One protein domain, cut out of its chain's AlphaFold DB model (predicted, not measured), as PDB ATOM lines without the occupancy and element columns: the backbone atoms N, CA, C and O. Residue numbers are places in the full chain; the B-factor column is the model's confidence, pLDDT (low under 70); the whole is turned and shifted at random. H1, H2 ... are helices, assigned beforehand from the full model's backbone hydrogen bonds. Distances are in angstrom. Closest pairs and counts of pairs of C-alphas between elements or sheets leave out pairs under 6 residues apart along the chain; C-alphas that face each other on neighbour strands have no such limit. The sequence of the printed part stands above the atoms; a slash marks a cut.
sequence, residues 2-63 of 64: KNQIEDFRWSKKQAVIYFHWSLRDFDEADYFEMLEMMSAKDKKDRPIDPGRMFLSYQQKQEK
ATOM      1  N   LYS A   2     162.239 245.596 154.348       76.75
ATOM      2  CA  LYS A   2     161.678 244.716 153.296       76.75
ATOM      3  C   LYS A   2     162.449 243.396 153.126       76.75
ATOM      4  O   LYS A   2     161.825 242.348 153.085       76.75
ATOM      5  N   ASN A   3     163.782 243.450 153.130       84.56
ATOM      6  CA  ASN A   3     164.620 242.255 152.967       84.56
ATOM      7  C   ASN A   3     164.442 241.251 154.116       84.56
ATOM      8  O   ASN A   3     164.229 240.082 153.856       84.56
ATOM      9  N   GLN A   4     164.389 241.716 155.367       84.31
ATOM     10  CA  GLN A   4     164.191 240.842 156.534       84.31
ATOM     11  C   GLN A   4     162.829 240.133 156.522       84.31
ATOM     12  O   GLN A   4     162.716 238.989 156.950       84.31
ATOM     13  N   ILE A   5     161.785 240.804 156.023       88.19
ATOM     14  CA  ILE A   5     160.457 240.193 155.868       88.19
ATOM     15  C   ILE A   5     160.489 239.122 154.773       88.19
ATOM     16  O   ILE A   5     159.879 238.066 154.928       88.19
ATOM     17  N   GLU A   6     161.198 239.377 153.676       90.69
ATOM     18  CA  GLU A   6     161.373 238.392 152.608       90.69
ATOM     19  C   GLU A   6     162.218 237.193 153.068       90.69
ATOM     20  O   GLU A   6     161.845 236.059 152.776       90.69
ATOM     21  N   ASP A   7     163.259 237.405 153.876       90.06
ATOM     22  CA  ASP A   7     164.059 236.327 154.475       90.06
ATOM     23  C   ASP A   7     163.199 235.430 155.382       90.06
ATOM     24  O   ASP A   7     163.273 234.200 155.317       90.06
ATOM     25  N   PHE A   8     162.309 236.034 156.174       87.81
ATOM     26  CA  PHE A   8     161.364 235.299 157.016       87.81
ATOM     27  C   PHE A   8     160.315 234.526 156.199       87.81
ATOM     28  O   PHE A   8     159.955 233.393 156.516       87.81
ATOM     29  N   ARG A   9     159.822 235.099 155.098       90.19
ATOM     30  CA  ARG A   9     158.917 234.384 154.180       90.19
ATOM     31  C   ARG A   9     159.621 233.224 153.489       90.19
ATOM     32  O   ARG A   9     159.017 232.170 153.279       90.19
ATOM     33  N   TRP A  10     160.887 233.413 153.136       91.44
ATOM     34  CA  TRP A  10     161.700 232.379 152.521       91.44
ATOM     35  C   TRP A  10     161.923 231.203 153.477       91.44
ATOM     36  O   TRP A  10     161.722 230.061 153.060       91.44
ATOM     37  N   SER A  11     162.235 231.456 154.753       87.38
ATOM     38  CA  SER A  11     162.393 230.389 155.753       87.38
ATOM     39  C   SER A  11     161.093 229.606 155.958       87.38
ATOM     40  O   SER A  11     161.110 228.373 155.906       87.38
ATOM     41  N   LYS A  12     159.948 230.298 156.049       88.81
ATOM     42  CA  LYS A  12     158.622 229.662 156.122       88.81
ATOM     43  C   LYS A  12     158.346 228.768 154.913       88.81
ATOM     44  O   LYS A  12     157.888 227.639 155.066       88.81
ATOM     45  N   LYS A  13     158.685 229.228 153.703       91.00
ATOM     46  CA  LYS A  13     158.576 228.416 152.481       91.00
ATOM     47  C   LYS A  13     159.434 227.149 152.557       91.00
ATOM     48  O   LYS A  13     158.957 226.090 152.157       91.00
ATOM     49  N   GLN A  14     160.672 227.235 153.048       90.94
ATOM     50  CA  GLN A  14     161.535 226.054 153.175       90.94
ATOM     51  C   GLN A  14     160.970 225.049 154.185       90.94
ATOM     52  O   GLN A  14     160.976 223.853 153.906       90.94
ATOM     53  N   ALA A  15     160.432 225.518 155.313       87.31
ATOM     54  CA  ALA A  15     159.849 224.638 156.322       87.31
ATOM     55  C   ALA A  15     158.630 223.867 155.794       87.31
ATOM     56  O   ALA A  15     158.534 222.656 155.985       87.31
ATOM     57  N   VAL A  16     157.749 224.540 155.049       88.31
ATOM     58  CA  VAL A  16     156.593 223.893 154.408       88.31
ATOM     59  C   VAL A  16     157.035 222.836 153.389       88.31
ATOM     60  O   VAL A  16     156.446 221.764 153.331       88.31
ATOM     61  N   ILE A  17     158.077 223.104 152.594       90.38
ATOM     62  CA  ILE A  17     158.538 222.179 151.544       90.38
ATOM     63  C   ILE A  17     159.284 220.974 152.128       90.38
ATOM     64  O   ILE A  17     159.036 219.846 151.714       90.38
ATOM     65  N   TYR A  18     160.216 221.195 153.057       87.38
ATOM     66  CA  TYR A  18     161.111 220.133 153.521       87.38
ATOM     67  C   TYR A  18     160.584 219.402 154.746       87.38
ATOM     68  O   TYR A  18     160.627 218.174 154.791       87.38
ATOM     69  N   PHE A  19     160.043 220.131 155.719       84.38
ATOM     70  CA  PHE A  19     159.488 219.523 156.929       84.38
ATOM     71  C   PHE A  19     158.021 219.128 156.765       84.38
ATOM     72  O   PHE A  19     157.472 218.484 157.652       84.38
ATOM     73  N   HIS A  20     157.403 219.461 155.622       87.25
ATOM     74  CA  HIS A  20     155.985 219.206 155.344       87.25
ATOM     75  C   HIS A  20     155.065 219.824 156.409       87.25
ATOM     76  O   HIS A  20     153.974 219.326 156.680       87.25
ATOM     77  N   TRP A  21     155.520 220.917 157.023       88.62
ATOM     78  CA  TRP A  21     154.779 221.644 158.043       88.62
ATOM     79  C   TRP A  21     153.643 222.441 157.416       88.62
ATOM     80  O   TRP A  21     153.803 223.053 156.354       88.62
ATOM     81  N   SER A  22     152.494 222.484 158.089       91.62
ATOM     82  CA  SER A  22     151.489 223.488 157.766       91.62
ATOM     83  C   SER A  22     151.997 224.876 158.167       91.62
ATOM     84  O   SER A  22     152.928 225.030 158.958       91.62
ATOM     85  N   LEU A  23     151.368 225.929 157.636       89.56
ATOM     86  CA  LEU A  23     151.728 227.300 158.017       89.56
ATOM     87  C   LEU A  23     151.564 227.537 159.525       89.56
ATOM     88  O   LEU A  23     152.339 228.304 160.085       89.56
ATOM     89  N   ARG A  24     150.583 226.869 160.150       91.88
ATOM     90  CA  ARG A  24     150.337 226.942 161.591       91.88
ATOM     91  C   ARG A  24     151.448 226.263 162.384       91.88
ATOM     92  O   ARG A  24     151.926 226.853 163.339       91.88
ATOM     93  N   ASP A  25     151.889 225.080 161.957       89.25
ATOM     94  CA  ASP A  25     152.958 224.356 162.657       89.25
ATOM     95  C   ASP A  25     154.248 225.182 162.681       89.25
ATOM     96  O   ASP A  25     154.926 225.225 163.695       89.25
ATOM     97  N   PHE A  26     154.553 225.907 161.598       88.62
ATOM     98  CA  PHE A  26     155.666 226.857 161.588       88.62
ATOM     99  C   PHE A  26     155.442 228.019 162.566       88.62
ATOM    100  O   PHE A  26     156.334 228.350 163.337       88.62
ATOM    101  N   ASP A  27     154.273 228.658 162.560       88.62
ATOM    102  CA  ASP A  27     154.031 229.826 163.421       88.62
ATOM    103  C   ASP A  27     154.004 229.477 164.924       88.62
ATOM    104  O   ASP A  27     154.331 230.329 165.749       88.62
ATOM    105  N   GLU A  28     153.649 228.238 165.277       92.25
ATOM    106  CA  GLU A  28     153.527 227.750 166.660       92.25
ATOM    107  C   GLU A  28     154.724 226.896 167.126       92.25
ATOM    108  O   GLU A  28     154.745 226.453 168.275       92.25
ATOM    109  N   ALA A  29     155.718 226.651 166.266       88.31
ATOM    110  CA  ALA A  29     156.855 225.793 166.591       88.31
ATOM    111  C   ALA A  29     157.719 226.354 167.731       88.31
ATOM    112  O   ALA A  29     158.072 227.537 167.753       88.31
ATOM    113  N   ASP A  30     158.176 225.462 168.615       91.19
ATOM    114  CA  ASP A  30     159.314 225.745 169.486       91.19
ATOM    115  C   ASP A  30     160.612 225.633 168.675       91.19
ATOM    116  O   ASP A  30     161.202 224.563 168.492       91.19
ATOM    117  N   TYR A  31     161.050 226.768 168.135       85.31
ATOM    118  CA  TYR A  31     162.264 226.843 167.328       85.31
ATOM    119  C   TYR A  31     163.535 226.508 168.111       85.31
ATOM    120  O   TYR A  31     164.518 226.096 167.495       85.31
ATOM    121  N   PHE A  32     163.547 226.679 169.437       89.06
ATOM    122  CA  PHE A  32     164.706 226.313 170.246       89.06
ATOM    123  C   PHE A  32     164.830 224.788 170.315       89.06
ATOM    124  O   PHE A  32     165.872 224.250 169.936       89.06
ATOM    125  N   GLU A  33     163.746 224.095 170.676       88.38
ATOM    126  CA  GLU A  33     163.708 222.626 170.702       88.38
ATOM    127  C   GLU A  33     163.986 222.033 169.312       88.38
ATOM    128  O   GLU A  33     164.789 221.109 169.170       88.38
ATOM    129  N   MET A  34     163.404 222.611 168.257       85.44
ATOM    130  CA  MET A  34     163.658 222.186 166.878       85.44
ATOM    131  C   MET A  34     165.155 222.232 166.532       85.44
ATOM    132  O   MET A  34     165.686 221.284 165.944       85.44
ATOM    133  N   LEU A  35     165.847 223.320 166.879       86.12
ATOM    134  CA  LEU A  35     167.278 223.459 166.611       86.12
ATOM    135  C   LEU A  35     168.105 222.450 167.417       86.12
ATOM    136  O   LEU A  35     169.035 221.856 166.865       86.12
ATOM    137  N   GLU A  36     167.751 222.201 168.679       88.81
ATOM    138  CA  GLU A  36     168.398 221.167 169.493       88.81
ATOM    139  C   GLU A  36     168.225 219.778 168.869       88.81
ATOM    140  O   GLU A  36     169.210 219.052 168.693       88.81
ATOM    141  N   MET A  37     167.008 219.435 168.441       87.44
ATOM    142  CA  MET A  37     166.709 218.173 167.766       87.44
ATOM    143  C   MET A  37     167.497 218.013 166.463       87.44
ATOM    144  O   MET A  37     168.069 216.950 166.223       87.44
ATOM    145  N   MET A  38     167.570 219.058 165.631       84.94
ATOM    146  CA  MET A  38     168.347 219.028 164.385       84.94
ATOM    147  C   MET A  38     169.855 218.906 164.628       84.94
ATOM    148  O   MET A  38     170.571 218.378 163.779       84.94
ATOM    149  N   SER A  39     170.344 219.373 165.777       87.06
ATOM    150  CA  SER A  39     171.748 219.237 166.182       87.06
ATOM    151  C   SER A  39     172.082 217.879 166.817       87.06
ATOM    152  O   SER A  39     173.252 217.588 167.092       87.06
ATOM    153  N   ALA A  40     171.075 217.036 167.071       89.94
ATOM    154  CA  ALA A  40     171.255 215.779 167.777       89.94
ATOM    155  C   ALA A  40     172.170 214.822 166.999       89.94
ATOM    156  O   ALA A  40     171.932 214.483 165.841       89.94
ATOM    157  N   LYS A  41     173.217 214.331 167.671       87.94
ATOM    158  CA  LYS A  41     174.182 213.403 167.071       87.94
ATOM    159  C   LYS A  41     173.581 212.014 166.854       87.94
ATOM    160  O   LYS A  41     172.841 211.481 167.698       87.94
ATOM    161  N   ASP A  42     174.006 211.375 165.768       87.00
ATOM    162  CA  ASP A  42     173.743 209.963 165.516       87.00
ATOM    163  C   ASP A  42     174.245 209.092 166.666       87.00
ATOM    164  O   ASP A  42     175.238 209.404 167.319       87.00
ATOM    165  N   LYS A  43     173.589 207.949 166.899       83.50
ATOM    166  CA  LYS A  43     173.942 207.030 168.001       83.50
ATOM    167  C   LYS A  43     175.427 206.651 168.026       83.50
ATOM    168  O   LYS A  43     175.980 206.507 169.109       83.50
ATOM    169  N   LYS A  44     176.043 206.500 166.850       83.56
ATOM    170  CA  LYS A  44     177.464 206.163 166.671       83.56
ATOM    171  C   LYS A  44     178.417 207.307 167.057       83.56
ATOM    172  O   LYS A  44     179.538 207.031 167.458       83.56
ATOM    173  N   ASP A  45     177.952 208.553 166.969       86.19
ATOM    174  CA  ASP A  45     178.742 209.773 167.196       86.19
ATOM    175  C   ASP A  45     178.461 210.398 168.575       86.19
ATOM    176  O   ASP A  45     179.009 211.446 168.937       86.19
ATOM    177  N   ARG A  46     177.580 209.769 169.364       85.00
ATOM    178  CA  ARG A  46     177.317 210.156 170.752       85.00
ATOM    179  C   ARG A  46     178.508 209.767 171.633       85.00
ATOM    180  O   ARG A  46     179.085 208.698 171.430       85.00
ATOM    181  N   PRO A  47     178.856 210.586 172.643       82.56
ATOM    182  CA  PRO A  47     179.853 210.205 173.636       82.56
ATOM    183  C   PRO A  47     179.494 208.857 174.266       82.56
ATOM    184  O   PRO A  47     178.343 208.635 174.652       82.56
ATOM    185  N   ILE A  48     180.471 207.956 174.362       77.69
ATOM    186  CA  ILE A  48     180.273 206.693 175.068       77.69
ATOM    187  C   ILE A  48     180.212 207.005 176.560       77.69
ATOM    188  O   ILE A  48     181.114 207.647 177.100       77.69
ATOM    189  N   ASP A  49     179.155 206.534 177.213       82.56
ATOM    190  CA  ASP A  49     179.013 206.593 178.664       82.56
ATOM    191  C   ASP A  49     180.278 206.013 179.341       82.56
ATOM    192  O   ASP A  49     180.631 204.855 179.074       82.56
ATOM    193  N   PRO A  50     180.971 206.778 180.210       80.38
ATOM    194  CA  PRO A  50     182.167 206.318 180.912       80.38
ATOM    195  C   PRO A  50     181.974 204.995 181.667       80.38
ATOM    196  O   PRO A  50     182.887 204.168 181.702       80.38
ATOM    197  N   GLY A  51     180.779 204.748 182.214       84.62
ATOM    198  CA  GLY A  51     180.439 203.492 182.880       84.62
ATOM    199  C   GLY A  51     180.390 202.313 181.908       84.62
ATOM    200  O   GLY A  51     180.927 201.244 182.196       84.62
ATOM    201  N   ARG A  52     179.832 202.512 180.704       80.88
ATOM    202  CA  ARG A  52     179.868 201.488 179.641       80.88
ATOM    203  C   ARG A  52     181.285 201.236 179.133       80.88
ATOM    204  O   ARG A  52     181.628 200.086 178.865       80.88
ATOM    205  N   MET A  53     182.102 202.283 179.022       81.50
ATOM    206  CA  MET A  53     183.524 202.155 178.685       81.50
ATOM    207  C   MET A  53     184.245 201.270 179.704       81.50
ATOM    208  O   MET A  53     184.865 200.286 179.308       81.50
ATOM    209  N   PHE A  54     184.100 201.557 180.999       83.94
ATOM    210  CA  PHE A  54     184.734 200.787 182.073       83.94
ATOM    211  C   PHE A  54     184.358 199.296 182.042       83.94
ATOM    212  O   PHE A  54     185.243 198.440 182.025       83.94
ATOM    213  N   LEU A  55     183.064 198.978 181.924       85.94
ATOM    214  CA  LEU A  55     182.590 197.591 181.824       85.94
ATOM    215  C   LEU A  55     183.172 196.862 180.604       85.94
ATOM    216  O   LEU A  55     183.552 195.694 180.697       85.94
ATOM    217  N   SER A  56     183.289 197.551 179.464       82.31
ATOM    218  CA  SER A  56     183.878 196.967 178.254       82.31
ATOM    219  C   SER A  56     185.365 196.628 178.416       82.31
ATOM    220  O   SER A  56     185.839 195.658 177.821       82.31
ATOM    221  N   TYR A  57     186.102 197.389 179.235       85.38
ATOM    222  CA  TYR A  57     187.499 197.094 179.548       85.38
ATOM    223  C   TYR A  57     187.626 195.879 180.467       85.38
ATOM    224  O   TYR A  57     188.451 195.014 180.182       85.38
ATOM    225  N   GLN A  58     186.795 195.761 181.510       84.06
ATOM    226  CA  GLN A  58     186.808 194.585 182.395       84.06
ATOM    227  C   GLN A  58     186.525 193.288 181.626       84.06
ATOM    228  O   GLN A  58     187.289 192.334 181.723       84.06
ATOM    229  N   GLN A  59     185.505 193.277 180.763       83.56
ATOM    230  CA  GLN A  59     185.158 192.094 179.963       83.56
ATOM    231  C   GLN A  59     186.253 191.673 178.971       83.56
ATOM    232  O   GLN A  59     186.340 190.500 178.610       83.56
ATOM    233  N   LYS A  60     187.072 192.619 178.491       83.38
ATOM    234  CA  LYS A  60     188.237 192.314 177.646       83.38
ATOM    235  C   LYS A  60     189.381 191.695 178.447       83.38
ATOM    236  O   LYS A  60     190.072 190.843 177.908       83.38
ATOM    237  N   GLN A  61     189.565 192.114 179.698       76.81
ATOM    238  CA  GLN A  61     190.596 191.588 180.599       76.81
ATOM    239  C   GLN A  61     190.273 190.156 181.058       76.81
ATOM    240  O   GLN A  61     191.176 189.349 181.199       76.81
ATOM    241  N   GLU A  62     188.994 189.818 181.244       71.12
ATOM    242  CA  GLU A  62     188.553 188.476 181.671       71.12
ATOM    243  C   GLU A  62     188.587 187.412 180.557       71.12
ATOM    244  O   GLU A  62     188.474 186.220 180.838       71.12
ATOM    245  N   LYS A  63     188.686 187.828 179.288       65.31
ATOM    246  CA  LYS A  63     188.677 186.936 178.113       65.31
ATOM    247  C   LYS A  63     190.049 186.760 177.446       65.31
ATOM    248  O   LYS A  63     190.114 186.053 176.440       65.31
TER     249      LYS A  63
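AT A GLANCE: This is residues 2 to 63 of the 64 residues of an uncharacterized protein of Lactobacillus perolens DSM 12744 (UniProt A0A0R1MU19). The longest helix, H1, has the short helix H2 packed on its residues 12 to 16, and from there residues 30 to 63 stick out as a long thin arm holding H3 and H4. Residues 2 to 10 of H1 stick out too. The printed part has 62 residues, with four named helices, H1 to H4 in order, no named strand, and the class all helix. It is extended, with a radius of gyration of the C-alphas of 21.0 A, and spans 67 by 22 by 17 A.

HOW THE PARTS SIT: H1, residues 2 to 18, touches H2, residues 23 to 28, with its residues 12 to 16 alone. Their closest C-alphas, of Lys 12 and Phe 26, are 6.8 A apart. Their lines are about perpendicular, at 75 degrees. H3, residues 31 to 38, and H4, residues 50 to 61, touch no helix. In H1, H2, H3 and H4 every O i to N i+4 pair is within hydrogen-bond range.

IN THESE COORDINATES: H1 is 24.6 A long, from C-alpha 2 at (161.678, 244.716, 153.296). H2 measures 8.8 A, H3 10.3 A and H4 17.0 A, ending at C-alpha 61 (190.596, 191.588, 180.599).

THE WHOLE: The C-alphas farthest apart, of Lys 2 and Glu 62, are 68.5 A apart. The printed part has no cut. The H3 to H4 link, 11 residues, is long. Residue 63 alone has pLDDT under 70.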